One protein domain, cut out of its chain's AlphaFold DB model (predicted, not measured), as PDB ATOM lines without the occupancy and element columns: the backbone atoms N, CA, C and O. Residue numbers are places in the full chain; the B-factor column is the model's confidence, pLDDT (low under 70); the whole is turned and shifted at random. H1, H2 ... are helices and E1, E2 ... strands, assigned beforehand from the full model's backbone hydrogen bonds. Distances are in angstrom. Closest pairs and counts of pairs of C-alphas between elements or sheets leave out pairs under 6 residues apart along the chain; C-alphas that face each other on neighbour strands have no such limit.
ATOM      1  N   THR A 109     185.845 157.754 156.086       85.44
ATOM      2  CA  THR A 109     186.722 156.592 156.300       85.44
ATOM      3  C   THR A 109     187.804 156.919 157.315       85.44
ATOM      4  O   THR A 109     188.380 158.002 157.240       85.44
ATOM      5  N   PHE A 110     188.150 155.981 158.191       83.88
ATOM      6  CA  PHE A 110     189.222 156.165 159.171       83.88
ATOM      7  C   PHE A 110     190.328 155.130 158.960       83.88
ATOM      8  O   PHE A 110     190.048 153.930 158.935       83.88
ATOM      9  N   GLN A 111     191.563 155.611 158.806       86.75
ATOM     10  CA  GLN A 111     192.776 154.810 158.654       86.75
ATOM     11  C   GLN A 111     193.802 155.195 159.724       86.75
ATOM     12  O   GLN A 111     193.957 156.378 160.042       86.75
ATOM     13  N   PHE A 112     194.519 154.207 160.255       85.94
ATOM     14  CA  PHE A 112     195.478 154.383 161.342       85.94
ATOM     15  C   PHE A 112     196.857 153.904 160.906       85.94
ATOM     16  O   PHE A 112     197.036 152.744 160.543       85.94
ATOM     17  N   LEU A 113     197.829 154.811 160.940       85.88
ATOM     18  CA  LEU A 113     199.205 154.553 160.544       85.88
ATOM     19  C   LEU A 113     200.129 154.617 161.760       85.88
ATOM     20  O   LEU A 113     199.952 155.464 162.636       85.88
ATOM     21  N   ASP A 114     201.157 153.779 161.779       85.75
ATOM     22  CA  ASP A 114     202.300 153.948 162.677       85.75
ATOM     23  C   ASP A 114     202.994 155.289 162.368       85.75
ATOM     24  O   ASP A 114     203.325 155.590 161.216       85.75
ATOM     25  N   GLU A 115     203.198 156.122 163.394       84.44
ATOM     26  CA  GLU A 115     203.851 157.426 163.260       84.44
ATOM     27  C   GLU A 115     205.269 157.336 162.664       84.44
ATOM     28  O   GLU A 115     205.667 158.232 161.915       84.44
ATOM     29  N   TYR A 116     206.011 156.270 162.974       83.00
ATOM     30  CA  TYR A 116     207.410 156.084 162.590       83.00
ATOM     31  C   TYR A 116     207.566 155.394 161.242       83.00
ATOM     32  O   TYR A 116     208.354 155.838 160.407       83.00
ATOM     33  N   THR A 117     206.846 154.294 161.034       84.81
ATOM     34  CA  THR A 117     207.015 153.471 159.830       84.81
ATOM     35  C   THR A 117     206.053 153.851 158.707       84.81
ATOM     36  O   THR A 117     206.335 153.578 157.540       84.81
ATOM     37  N   GLY A 118     204.931 154.499 159.032       83.56
ATOM     38  CA  GLY A 118     203.865 154.806 158.081       83.56
ATOM     39  C   GLY A 118     203.059 153.585 157.629       83.56
ATOM     40  O   GLY A 118     202.227 153.727 156.734       83.56
ATOM     41  N   TYR A 119     203.289 152.403 158.213       86.31
ATOM     42  CA  TYR A 119     202.496 151.209 157.926       86.31
ATOM     43  C   TYR A 119     201.082 151.339 158.486       86.31
ATOM     44  O   TYR A 119     200.870 151.947 159.532       86.31
ATOM     45  N   ASP A 120     200.120 150.749 157.775       85.75
ATOM     46  CA  ASP A 120     198.737 150.663 158.233       85.75
ATOM     47  C   ASP A 120     198.621 149.624 159.345       85.75
ATOM     48  O   ASP A 120     198.894 148.441 159.138       85.75
ATOM     49  N   ILE A 121     198.206 150.090 160.517       86.62
ATOM     50  CA  ILE A 121     198.070 149.298 161.739       86.62
ATOM     51  C   ILE A 121     196.610 149.195 162.182       86.62
ATOM     52  O   ILE A 121     196.323 148.784 163.303       86.62
ATOM     53  N   SER A 122     195.658 149.568 161.323       85.12
ATOM     54  CA  SER A 122     194.228 149.595 161.660       85.12
ATOM     55  C   SER A 122     193.711 148.229 162.139       85.12
ATOM     56  O   SER A 122     192.804 148.159 162.961       85.12
ATOM     57  N   SER A 123     194.312 147.130 161.672       84.88
ATOM     58  CA  SER A 123     193.992 145.757 162.093       84.88
ATOM     59  C   SER A 123     194.510 145.374 163.489       84.88
ATOM     60  O   SER A 123     194.062 144.367 164.046       84.88
ATOM     61  N   GLU A 124     195.429 146.158 164.056       85.88
ATOM     62  CA  GLU A 124     196.070 145.940 165.362       85.88
ATOM     63  C   GLU A 124     195.423 146.756 166.493       85.88
ATOM     64  O   GLU A 124     195.892 146.733 167.637       85.88
ATOM     65  N   LEU A 125     194.341 147.476 166.178       84.88
ATOM     66  CA  LEU A 125     193.629 148.366 167.086       84.88
ATOM     67  C   LEU A 125     192.170 147.923 167.245       84.88
ATOM     68  O   LEU A 125     191.495 147.545 166.286       84.88
ATOM     69  N   ASN A 126     191.661 148.023 168.469       87.44
ATOM     70  CA  ASN A 126     190.232 148.048 168.743       87.44
ATOM     71  C   ASN A 126     189.774 149.502 168.720       87.44
ATOM     72  O   ASN A 126     190.328 150.341 169.430       87.44
ATOM     73  N   ILE A 127     188.769 149.818 167.910       86.25
ATOM     74  CA  ILE A 127     188.366 151.204 167.692       86.25
ATOM     75  C   ILE A 127     186.931 151.383 168.168       86.25
ATOM     76  O   ILE A 127     186.022 150.647 167.783       86.25
ATOM     77  N   SER A 128     186.743 152.383 169.023       87.31
ATOM     78  CA  SER A 128     185.441 152.795 169.538       87.31
ATOM     79  C   SER A 128     185.158 154.219 169.083       87.31
ATOM     80  O   SER A 128     185.963 155.120 169.317       87.31
ATOM     81  N   ILE A 129     184.018 154.433 168.436       85.69
ATOM     82  CA  ILE A 129     183.560 155.759 168.027       85.69
ATOM     83  C   ILE A 129     182.430 156.172 168.952       85.69
ATOM     84  O   ILE A 129     181.420 155.482 169.097       85.69
ATOM     85  N   LEU A 130     182.644 157.300 169.609       85.25
ATOM     86  CA  LEU A 130     181.885 157.801 170.733       85.25
ATOM     87  C   LEU A 130     181.289 159.156 170.351       85.25
ATOM     88  O   LEU A 130     182.001 160.043 169.889       85.25
ATOM     89  N   ALA A 131     179.995 159.350 170.578       81.88
ATOM     90  CA  ALA A 131     179.379 160.674 170.533       81.88
ATOM     91  C   ALA A 131     178.992 161.125 171.944       81.88
ATOM     92  O   ALA A 131     178.620 160.287 172.770       81.88
ATOM     93  N   PRO A 132     179.042 162.428 172.248       73.88
ATOM     94  CA  PRO A 132     178.514 162.949 173.504       73.88
ATOM     95  C   PRO A 132     177.045 162.559 173.692       73.88
ATOM     96  O   PRO A 132     176.250 162.574 172.747       73.88
ATOM     97  N   LYS A 133     176.653 162.222 174.923       74.75
ATOM     98  CA  LYS A 133     175.234 162.046 175.248       74.75
ATOM     99  C   LYS A 133     174.514 163.389 175.178       74.75
ATOM    100  O   LYS A 133     174.960 164.381 175.748       74.75
ATOM    101  N   TYR A 134     173.352 163.392 174.531       64.25
ATOM    102  CA  TYR A 134     172.488 164.565 174.491       64.25
ATOM    103  C   TYR A 134     172.079 164.989 175.912       64.25
ATOM    104  O   TYR A 134     171.638 164.155 176.704       64.25
ATOM    105  N   GLY A 135     172.224 166.279 176.229       58.66
ATOM    106  CA  GLY A 135     171.850 166.847 177.529       58.66
ATOM    107  C   GLY A 135     172.902 166.728 178.640       58.66
ATOM    108  O   GLY A 135     172.618 167.125 179.767       58.66
ATOM    109  N   VAL A 136     174.104 166.221 178.347       61.50
ATOM    110  CA  VAL A 136     175.246 166.248 179.275       61.50
ATOM    111  C   VAL A 136     176.137 167.439 178.920       61.50
ATOM    112  O   VAL A 136     176.524 167.598 177.764       61.50
ATOM    113  N   SER A 137     176.461 168.292 179.897       61.81
ATOM    114  CA  SER A 137     177.482 169.326 179.712       61.81
ATOM    115  C   SER A 137     178.839 168.645 179.552       61.81
ATOM    116  O   SER A 137     179.303 168.024 180.504       61.81
ATOM    117  N   PHE A 138     179.432 168.730 178.364       62.97
ATOM    118  CA  PHE A 138     180.713 168.101 178.060       62.97
ATOM    119  C   PHE A 138     181.852 169.109 178.278       62.97
ATOM    120  O   PHE A 138     181.952 170.098 177.552       62.97
ATOM    121  N   ASP A 139     182.682 168.889 179.298       67.75
ATOM    122  CA  ASP A 139     183.940 169.606 179.525       67.75
ATOM    123  C   ASP A 139     185.078 168.815 178.874       67.75
ATOM    124  O   ASP A 139     185.539 167.806 179.413       67.75
ATOM    125  N   GLU A 140     185.555 169.287 177.721       61.09
ATOM    126  CA  GLU A 140     186.632 168.647 176.958       61.09
ATOM    127  C   GLU A 140     187.878 168.369 177.813       61.09
ATOM    128  O   GLU A 140     188.543 167.368 177.618       61.09
ATOM    129  N   ASN A 141     188.192 169.154 178.844       64.38
ATOM    130  CA  ASN A 141     189.413 168.909 179.621       64.38
ATOM    131  C   ASN A 141     189.270 167.809 180.686       64.38
ATOM    132  O   ASN A 141     190.272 167.371 181.252       64.38
ATOM    133  N   LYS A 142     188.043 167.379 180.997       63.12
ATOM    134  CA  LYS A 142     187.761 166.417 182.078       63.12
ATOM    135  C   LYS A 142     187.027 165.178 181.593       63.12
ATOM    136  O   LYS A 142     187.321 164.073 182.046       63.12
ATOM    137  N   ASP A 143     186.098 165.356 180.666       62.31
ATOM    138  CA  ASP A 143     185.155 164.319 180.268       62.31
ATOM    139  C   ASP A 143     185.693 163.407 179.161       62.31
ATOM    140  O   ASP A 143     185.172 162.306 179.001       62.31
ATOM    141  N   ILE A 144     186.777 163.788 178.463       62.50
ATOM    142  CA  ILE A 144     187.439 162.943 177.445       62.50
ATOM    143  C   ILE A 144     187.801 161.568 178.011       62.50
ATOM    144  O   ILE A 144     187.616 160.549 177.347       62.50
ATOM    145  N   TYR A 145     188.283 161.523 179.253       65.75
ATOM    146  CA  TYR A 145     188.699 160.278 179.898       65.75
ATOM    147  C   TYR A 145     187.542 159.537 180.584       65.75
ATOM    148  O   TYR A 145     187.725 158.412 181.050       65.75
ATOM    149  N   ASN A 146     186.348 160.135 180.646       69.19
ATOM    150  CA  ASN A 146     185.190 159.555 181.312       69.19
ATOM    151  C   ASN A 146     184.172 158.992 180.306       69.19
ATOM    152  O   ASN A 146     183.227 159.663 179.880       69.19
ATOM    153  N   LYS A 147     184.319 157.699 179.991       67.31
ATOM    154  CA  LYS A 147     183.455 156.971 179.042       67.31
ATOM    155  C   LYS A 147     181.952 157.052 179.369       67.31
ATOM    156  O   LYS A 147     181.139 156.870 178.468       67.31
ATOM    157  N   SER A 148     181.547 157.359 180.610       71.88
ATOM    158  CA  SER A 148     180.125 157.441 180.988       71.88
ATOM    159  C   SER A 148     179.357 158.576 180.306       71.88
ATOM    160  O   SER A 148     178.137 158.468 180.147       71.88
ATOM    161  N   ASN A 149     180.047 159.645 179.901       71.06
ATOM    162  CA  ASN A 149     179.441 160.829 179.276       71.06
ATOM    163  C   ASN A 149     179.234 160.657 177.767       71.06
ATOM    164  O   ASN A 149     178.544 161.453 177.126       71.06
ATOM    165  N   PHE A 150     179.760 159.566 177.218       76.69
ATOM    166  CA  PHE A 150     179.626 159.206 175.824       76.69
ATOM    167  C   PHE A 150     178.555 158.141 175.602       76.69
ATOM    168  O   PHE A 150     178.275 157.289 176.448       76.69
ATOM    169  N   LYS A 151     177.955 158.192 174.420       80.19
ATOM    170  CA  LYS A 151     177.234 157.097 173.791       80.19
ATOM    171  C   LYS A 151     178.165 156.481 172.755       80.19
ATOM    172  O   LYS A 151     178.574 157.153 171.810       80.19
ATOM    173  N   GLU A 152     178.482 155.207 172.925       82.44
ATOM    174  CA  GLU A 152     179.200 154.451 171.907       82.44
ATOM    175  C   GLU A 152     178.291 154.246 170.690       82.44
ATOM    176  O   GLU A 152     177.150 153.795 170.813       82.44
ATOM    177  N   ILE A 153     178.778 154.667 169.526       79.81
ATOM    178  CA  ILE A 153     178.102 154.516 168.238       79.81
ATOM    179  C   ILE A 153     178.539 153.201 167.609       79.81
ATOM    180  O   ILE A 153     177.703 152.409 167.184       79.81
ATOM    181  N   ILE A 154     179.854 152.985 167.556       79.19
ATOM    182  CA  ILE A 154     180.483 151.828 166.930       79.19
ATOM    183  C   ILE A 154     181.611 151.335 167.822       79.19
ATOM    184  O   ILE A 154     182.410 152.127 168.313       79.19
ATOM    185  N   HIS A 155     181.686 150.016 167.959       80.81
ATOM    186  CA  HIS A 155     182.818 149.303 168.528       80.81
ATOM    187  C   HIS A 155     183.200 148.200 167.550       80.81
ATOM    188  O   HIS A 155     182.453 147.232 167.386       80.81
ATOM    189  N   MET A 156     184.311 148.360 166.838       76.38
ATOM    190  CA  MET A 156     184.703 147.402 165.809       76.38
ATOM    191  C   MET A 156     186.207 147.177 165.767       76.38
ATOM    192  O   MET A 156     187.019 148.057 166.049       76.38
ATOM    193  N   ARG A 157     186.548 145.961 165.341       67.94
ATOM    194  CA  ARG A 157     187.898 145.517 165.019       67.94
ATOM    195  C   ARG A 157     187.949 145.225 163.526       67.94
ATOM    196  O   ARG A 157     187.614 144.121 163.103       67.94
ATOM    197  N   VAL A 158     188.283 146.228 162.724       63.12
ATOM    198  CA  VAL A 158     188.335 146.105 161.261       63.12
ATOM    199  C   VAL A 158     189.409 147.013 160.676       63.12
ATOM    200  O   VAL A 158     189.717 148.061 161.230       63.12
ATOM    201  N   SER A 159     189.944 146.612 159.522       60.06
ATOM    202  CA  SER A 159     190.962 147.348 158.763       60.06
ATOM    203  C   SER A 159     190.462 148.659 158.150       60.06
ATOM    204  O   SER A 159     191.275 149.482 157.748       60.06
ATOM    205  N   LEU A 160     189.145 148.860 158.053       64.94
ATOM    206  CA  LEU A 160     188.556 150.084 157.523       64.94
ATOM    207  C   LEU A 160     187.222 150.365 158.209       64.94
ATOM    208  O   LEU A 160     186.306 149.543 158.158       64.94
ATOM    209  N   ILE A 161     187.105 151.539 158.821       71.62
ATOM    210  CA  ILE A 161     185.868 151.990 159.464       71.62
ATOM    211  C   ILE A 161     185.210 153.029 158.577       71.62
ATOM    212  O   ILE A 161     185.869 153.974 158.146       71.62
ATOM    213  N   GLN A 162     183.914 152.846 158.327       82.12
ATOM    214  CA  GLN A 162     183.096 153.755 157.537       82.12
ATOM    215  C   GLN A 162     181.896 154.226 158.354       82.12
ATOM    216  O   GLN A 162     181.120 153.399 158.829       82.12
ATOM    217  N   ILE A 163     181.754 155.540 158.535       80.00
ATOM    218  CA  ILE A 163     180.633 156.146 159.271       80.00
ATOM    219  C   ILE A 163     180.190 157.425 158.581       80.00
ATOM    220  O   ILE A 163     181.023 158.266 158.249       80.00
ATOM    221  N   ASP A 164     178.883 157.615 158.456       83.19
ATOM    222  CA  ASP A 164     178.309 158.914 158.121       83.19
ATOM    223  C   ASP A 164     178.338 159.845 159.346       83.19
ATOM    224  O   ASP A 164     177.550 159.690 160.284       83.19
ATOM    225  N   VAL A 165     179.264 160.809 159.358       81.44
ATOM    226  CA  VAL A 165     179.439 161.743 160.486       81.44
ATOM    227  C   VAL A 165     178.594 163.015 160.353       81.44
ATOM    228  O   VAL A 165     178.659 163.889 161.215       81.44
ATOM    229  N   ARG A 166     177.775 163.140 159.299       80.12
ATOM    230  CA  ARG A 166     176.988 164.358 159.022       80.12
ATOM    231  C   ARG A 166     175.947 164.676 160.093       80.12
ATOM    232  O   ARG A 166     175.588 165.833 160.262       80.12
ATOM    233  N   TYR A 167     175.478 163.662 160.816       78.12
ATOM    234  CA  TYR A 167     174.458 163.806 161.863       78.12
ATOM    235  C   TYR A 167     175.020 164.158 163.244       78.12
ATOM    236  O   TYR A 167     174.261 164.226 164.211       78.12
ATOM    237  N   PHE A 168     176.334 164.343 163.355       75.44
ATOM    238  CA  PHE A 168     177.005 164.669 164.607       75.44
ATOM    239  C   PHE A 168     177.687 166.029 164.479       75.44
ATOM    240  O   PHE A 168     178.199 166.360 163.414       75.44
ATOM    241  N   ASP A 169     177.738 166.792 165.568       71.56
ATOM    242  CA  ASP A 169     178.559 168.009 165.623       71.56
ATOM    243  C   ASP A 169     180.048 167.637 165.685       71.56
ATOM    244  O   ASP A 169     180.891 168.216 165.002       71.56
ATOM    245  N   TYR A 170     180.365 166.610 166.474       73.19
ATOM    246  CA  TYR A 170     181.678 165.986 166.553       73.19
ATOM    247  C   TYR A 170     181.566 164.557 167.092       73.19
ATOM    248  O   TYR A 170     180.602 164.196 167.774       73.19
ATOM    249  N   VAL A 171     182.573 163.741 166.795       80.88
ATOM    250  CA  VAL A 171     182.733 162.385 167.322       80.88
ATOM    251  C   VAL A 171     184.138 162.200 167.878       80.88
ATOM    252  O   VAL A 171     185.117 162.737 167.360       80.88
ATOM    253  N   TRP A 172     184.230 161.420 168.946       84.00
ATOM    254  CA  TRP A 172     185.482 160.996 169.547       84.00
ATOM    255  C   TRP A 172     185.826 159.594 169.071       84.00
ATOM    256  O   TRP A 172     184.996 158.689 169.111       84.00
ATOM    257  N   ILE A 173     187.063 159.405 168.643       84.69
ATOM    258  CA  ILE A 173     187.593 158.115 168.224       84.69
ATOM    259  C   ILE A 173     188.596 157.682 169.276       84.69
ATOM    260  O   ILE A 173     189.647 158.300 169.439       84.69
ATOM    261  N   PHE A 174     188.251 156.623 169.990       85.31
ATOM    262  CA  PHE A 174     189.138 155.957 170.921       85.31
ATOM    263  C   PHE A 174     189.771 154.754 170.229       85.31
ATOM    264  O   PHE A 174     189.063 153.870 169.744       85.31
ATOM    265  N   THR A 175     191.097 154.721 170.188       85.62
ATOM    266  CA  THR A 175     191.857 153.566 169.710       85.62
ATOM    267  C   THR A 175     192.484 152.872 170.901       85.62
ATOM    268  O   THR A 175     193.192 153.519 171.671       85.62
ATOM    269  N   ASP A 176     192.268 151.570 171.024       86.06
ATOM    270  CA  ASP A 176     192.867 150.735 172.053       86.06
ATOM    271  C   ASP A 176     193.765 149.680 171.389       86.06
ATOM    272  O   ASP A 176     193.261 148.893 170.578       86.06
ATOM    273  N   PRO A 177     195.080 149.663 171.658       82.38
ATOM    274  CA  PRO A 177     195.974 148.617 171.175       82.38
ATOM    275  C   PRO A 177     195.480 147.233 171.602       82.38
ATOM    276  O   PRO A 177     194.951 147.033 172.696       82.38
ATOM    277  N   MET A 178     195.672 146.237 170.744       79.12
ATOM    278  CA  MET A 178     195.554 144.851 171.184       79.12
ATOM    279  C   MET A 178     196.641 144.528 172.220       79.12
ATOM    280  O   MET A 178     197.745 145.046 172.129       79.12
ATOM    281  N   ASN A 179     196.384 143.587 173.138       67.19
ATOM    282  CA  ASN A 179     197.359 143.143 174.158       67.19
ATOM    283  C   ASN A 179     198.734 142.710 173.601       67.19
ATOM    284  O   ASN A 179     199.676 142.522 174.364       67.19
ATOM    285  N   THR A 180     198.833 142.471 172.294       61.75
ATOM    286  CA  THR A 180     200.053 142.069 171.587       61.75
ATOM    287  C   THR A 180     200.711 143.203 170.798       61.75
ATOM    288  O   THR A 180     201.712 142.940 170.135       61.75
ATOM    289  N   SER A 181     200.153 144.416 170.793       66.50
ATOM    290  CA  SER A 181     200.682 145.551 170.037       66.50
ATOM    291  C   SER A 181     201.358 146.565 170.959       66.50
ATOM    292  O   SER A 181     200.929 146.802 172.083       66.50
ATOM    293  N   ASN A 182     202.454 147.153 170.481       79.00
ATOM    294  CA  ASN A 182     203.279 148.088 171.251       79.00
ATOM    295  C   ASN A 182     202.778 149.536 171.115       79.00
ATOM    296  O   ASN A 182     203.591 150.452 171.117       79.00
ATOM    297  N   TYR A 183     201.483 149.766 170.896       78.69
ATOM    298  CA  TYR A 183     200.929 151.108 170.672       78.69
ATOM    299  C   TYR A 183     200.250 151.633 171.934       78.69
ATOM    300  O   TYR A 183     199.780 150.848 172.742       78.69
ATOM    301  N   ARG A 184     200.168 152.957 172.109       78.50
ATOM    302  CA  ARG A 184     199.363 153.551 173.197       78.50
ATOM    303  C   ARG A 184     197.906 153.704 172.782       78.50
ATOM    304  O   ARG A 184     197.614 153.959 171.612       78.50
ATOM    305  N   SER A 185     196.994 153.642 173.752       81.62
ATOM    306  CA  SER A 185     195.616 154.071 173.519       81.62
ATOM    307  C   SER A 185     195.577 155.579 173.228       81.62
ATOM    308  O   SER A 185     196.265 156.359 173.889       81.62
ATOM    309  N   ASN A 186     194.785 156.005 172.244       81.94
ATOM    310  CA  ASN A 186     194.687 157.404 171.821       81.94
ATOM    311  C   ASN A 186     193.227 157.851 171.709       81.94
ATOM    312  O   ASN A 186     192.327 157.042 171.480       81.94
ATOM    313  N   TYR A 187     193.018 159.159 171.859       82.44
ATOM    314  CA  TYR A 187     191.734 159.824 171.661       82.44
ATOM    315  C   TYR A 187     191.884 160.879 170.569       82.44
ATOM    316  O   TYR A 187     192.724 161.772 170.677       82.44
ATOM    317  N   TYR A 188     191.052 160.788 169.536       83.75
ATOM    318  CA  TYR A 188     190.997 161.755 168.445       83.75
ATOM    319  C   TYR A 188     189.624 162.411 168.393       83.75
ATOM    320  O   TYR A 188     188.606 161.731 168.497       83.75
ATOM    321  N   LEU A 189     189.605 163.727 168.195       81.94
ATOM    322  CA  LEU A 189     188.386 164.479 167.932       81.94
ATOM    323  C   LEU A 189     188.221 164.659 166.424       81.94
ATOM    324  O   LEU A 189     189.137 165.120 165.741       81.94
ATOM    325  N   VAL A 190     187.044 164.312 165.916       82.38
ATOM    326  CA  VAL A 190     186.656 164.514 164.523       82.38
ATOM    327  C   VAL A 190     185.430 165.405 164.476       82.38
ATOM    328  O   VAL A 190     184.400 165.080 165.066       82.38
ATOM    329  N   ASN A 191     185.533 166.511 163.746       75.38
ATOM    330  CA  ASN A 191     184.391 167.375 163.477       75.38
ATOM    331  C   ASN A 191     183.414 166.648 162.551       75.38
ATOM    332  O   ASN A 191     183.821 166.073 161.539       75.38
ATOM    333  N   GLY A 192     182.136 166.658 162.910       74.75
ATOM    334  CA  GLY A 192     181.088 166.099 162.072       74.75
ATOM    335  C   GLY A 192     180.573 167.111 161.043       74.75
ATOM    336  O   GLY A 192     181.232 168.098 160.715       74.75
ATOM    337  N   GLY A 193     179.401 166.833 160.477       73.38
ATOM    338  CA  GLY A 193     178.752 167.681 159.470       73.38
ATOM    339  C   GLY A 193     179.200 167.444 158.022       73.38
ATOM    340  O   GLY A 193     178.390 167.611 157.113       73.38
ATOM    341  N   ILE A 194     180.438 166.994 157.778       75.81
ATOM    342  CA  ILE A 194     180.929 166.636 156.435       75.81
ATOM    343  C   ILE A 194     181.741 165.340 156.493       75.81
ATOM    344  O   ILE A 194     182.536 165.125 157.408       75.81
ATOM    345  N   ASN A 195     181.551 164.476 155.493       82.06
ATOM    346  CA  ASN A 195     182.271 163.214 155.396       82.06
ATOM    347  C   ASN A 195     183.636 163.361 154.710       82.06
ATOM    348  O   ASN A 195     183.725 163.872 153.594       82.06
ATOM    349  N   TYR A 196     184.687 162.829 155.342       80.44
ATOM    350  CA  TYR A 196     186.068 162.887 154.849       80.44
ATOM    351  C   TYR A 196     186.826 161.568 155.046       80.44
ATOM    352  O   TYR A 196     186.411 160.684 155.792       80.44
ATOM    353  N   ASN A 197     187.979 161.448 154.385       85.00
ATOM    354  CA  ASN A 197     188.936 160.391 154.697       85.00
ATOM    355  C   ASN A 197     189.917 160.914 155.742       85.00
ATOM    356  O   ASN A 197     190.683 161.836 155.467       85.00
ATOM    357  N   TYR A 198     189.899 160.307 156.917       84.06
ATOM    358  CA  TYR A 198     190.769 160.633 158.030       84.06
ATOM    359  C   TYR A 198     191.919 159.636 158.105       84.06
ATOM    360  O   TYR A 198     191.713 158.423 158.037       84.06
ATOM    361  N   ILE A 199     193.126 160.167 158.277       85.62
ATOM    362  CA  ILE A 199     194.341 159.394 158.515       85.62
ATOM    363  C   ILE A 199     194.906 159.851 159.855       85.62
ATOM    364  O   ILE A 199     195.268 161.019 160.009       85.62
ATOM    365  N   PHE A 200     194.994 158.937 160.813       84.88
ATOM    366  CA  PHE A 200     195.574 159.196 162.126       84.88
ATOM    367  C   PHE A 200     196.930 158.525 162.247       84.88
ATOM    368  O   PHE A 200     197.121 157.405 161.784       84.88
ATOM    369  N   LYS A 201     197.863 159.211 162.905       82.44
ATOM    370  CA  LYS A 201     199.157 158.642 163.274       82.44
ATOM    371  C   LYS A 201     199.124 158.217 164.734       82.44
ATOM    372  O   LYS A 201     198.774 159.025 165.598       82.44
ATOM    373  N   ILE A 202     199.486 156.969 164.988       83.50
ATOM    374  CA  ILE A 202     199.486 156.334 166.303       83.50
ATOM    375  C   ILE A 202     200.931 156.178 166.761       83.50
ATOM    376  O   ILE A 202     201.792 155.723 166.007       83.50
ATOM    377  N   LYS A 203     201.191 156.555 168.013       80.69
ATOM    378  CA  LYS A 203     202.517 156.429 168.617       80.69
ATOM    379  C   LYS A 203     202.702 155.050 169.230       80.69
ATOM    380  O   LYS A 203     201.788 154.527 169.875       80.69
TER     381      LYS A 203
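This is residues 109 to 203 of the 219 residues of an uncharacterized protein of marine sediment metagenome (UniProt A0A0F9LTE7). Two sheets lie face to face as a sandwich, their strands crossed at 41 degrees: a larger, strongly twisted sheet of E3, E2, E5 and E6, and a smaller one of E4, E1 and E7. The short helix H1 is off both sheets, on the excursion between E2 and E3. The printed part has 95 residues, with seven named strands and one named helix in the order E1 E2 H1 E3 E4 E5 E6 E7, mostly strand. The order E3 E2 E5 E6 is antiparallel; E4 E1 E7 is mixed. The whole is compact, radius of gyration of the C-alphas 13.3 A, with an elongated outline of 40 by 26 by 20 A.

Find C-alpha 125 at (193.629, 148.366, 167.086); from there E2 runs 22.0 A to residue 132. Beside it on one side look for E5, residues 170 to 177, 23.0 A, and on the other side E3, residues 150 to 156; beside E5 comes the edge strand E6, residues 186 to 191. The other sheet has E1, 109 to 114, 17.0 A, E4, 161 to 163, and E7, 197 to 202, ending at C-alpha 202 (199.486, 156.334, 166.303). H1 is residues 140 to 143.

Look first at inner strands E2 and E5, antiparallel at 154 degrees, with N 128 and O 174 2.8 A apart. At the edges, E3 pairs with E2 (N 129 and O 154, 2.8 A) and E6 with E5, a hairpin (N 173 and O 188, 2.8 A). In the other sheet E1 and E7 are parallel at 25 degrees (N 111 and O 198, 2.9 A); E4 and E1 are antiparallel (N 110 and O 161, 3.0 A). Between the sheets, the closest C-alphas of E6 and E7 are Asn 186 and Ile 202, 7.4 A. H1 is too short for an O i to N i+4 pair; its one O i to N i+3 pair is out of range.

The C-alphas farthest apart, Thr 117 and Gly 135, are 41.6 A apart. The printed part has no cut and no long link. Confidence is under 70 at residues 134 to 147, 157 to 160 and 179 to 181.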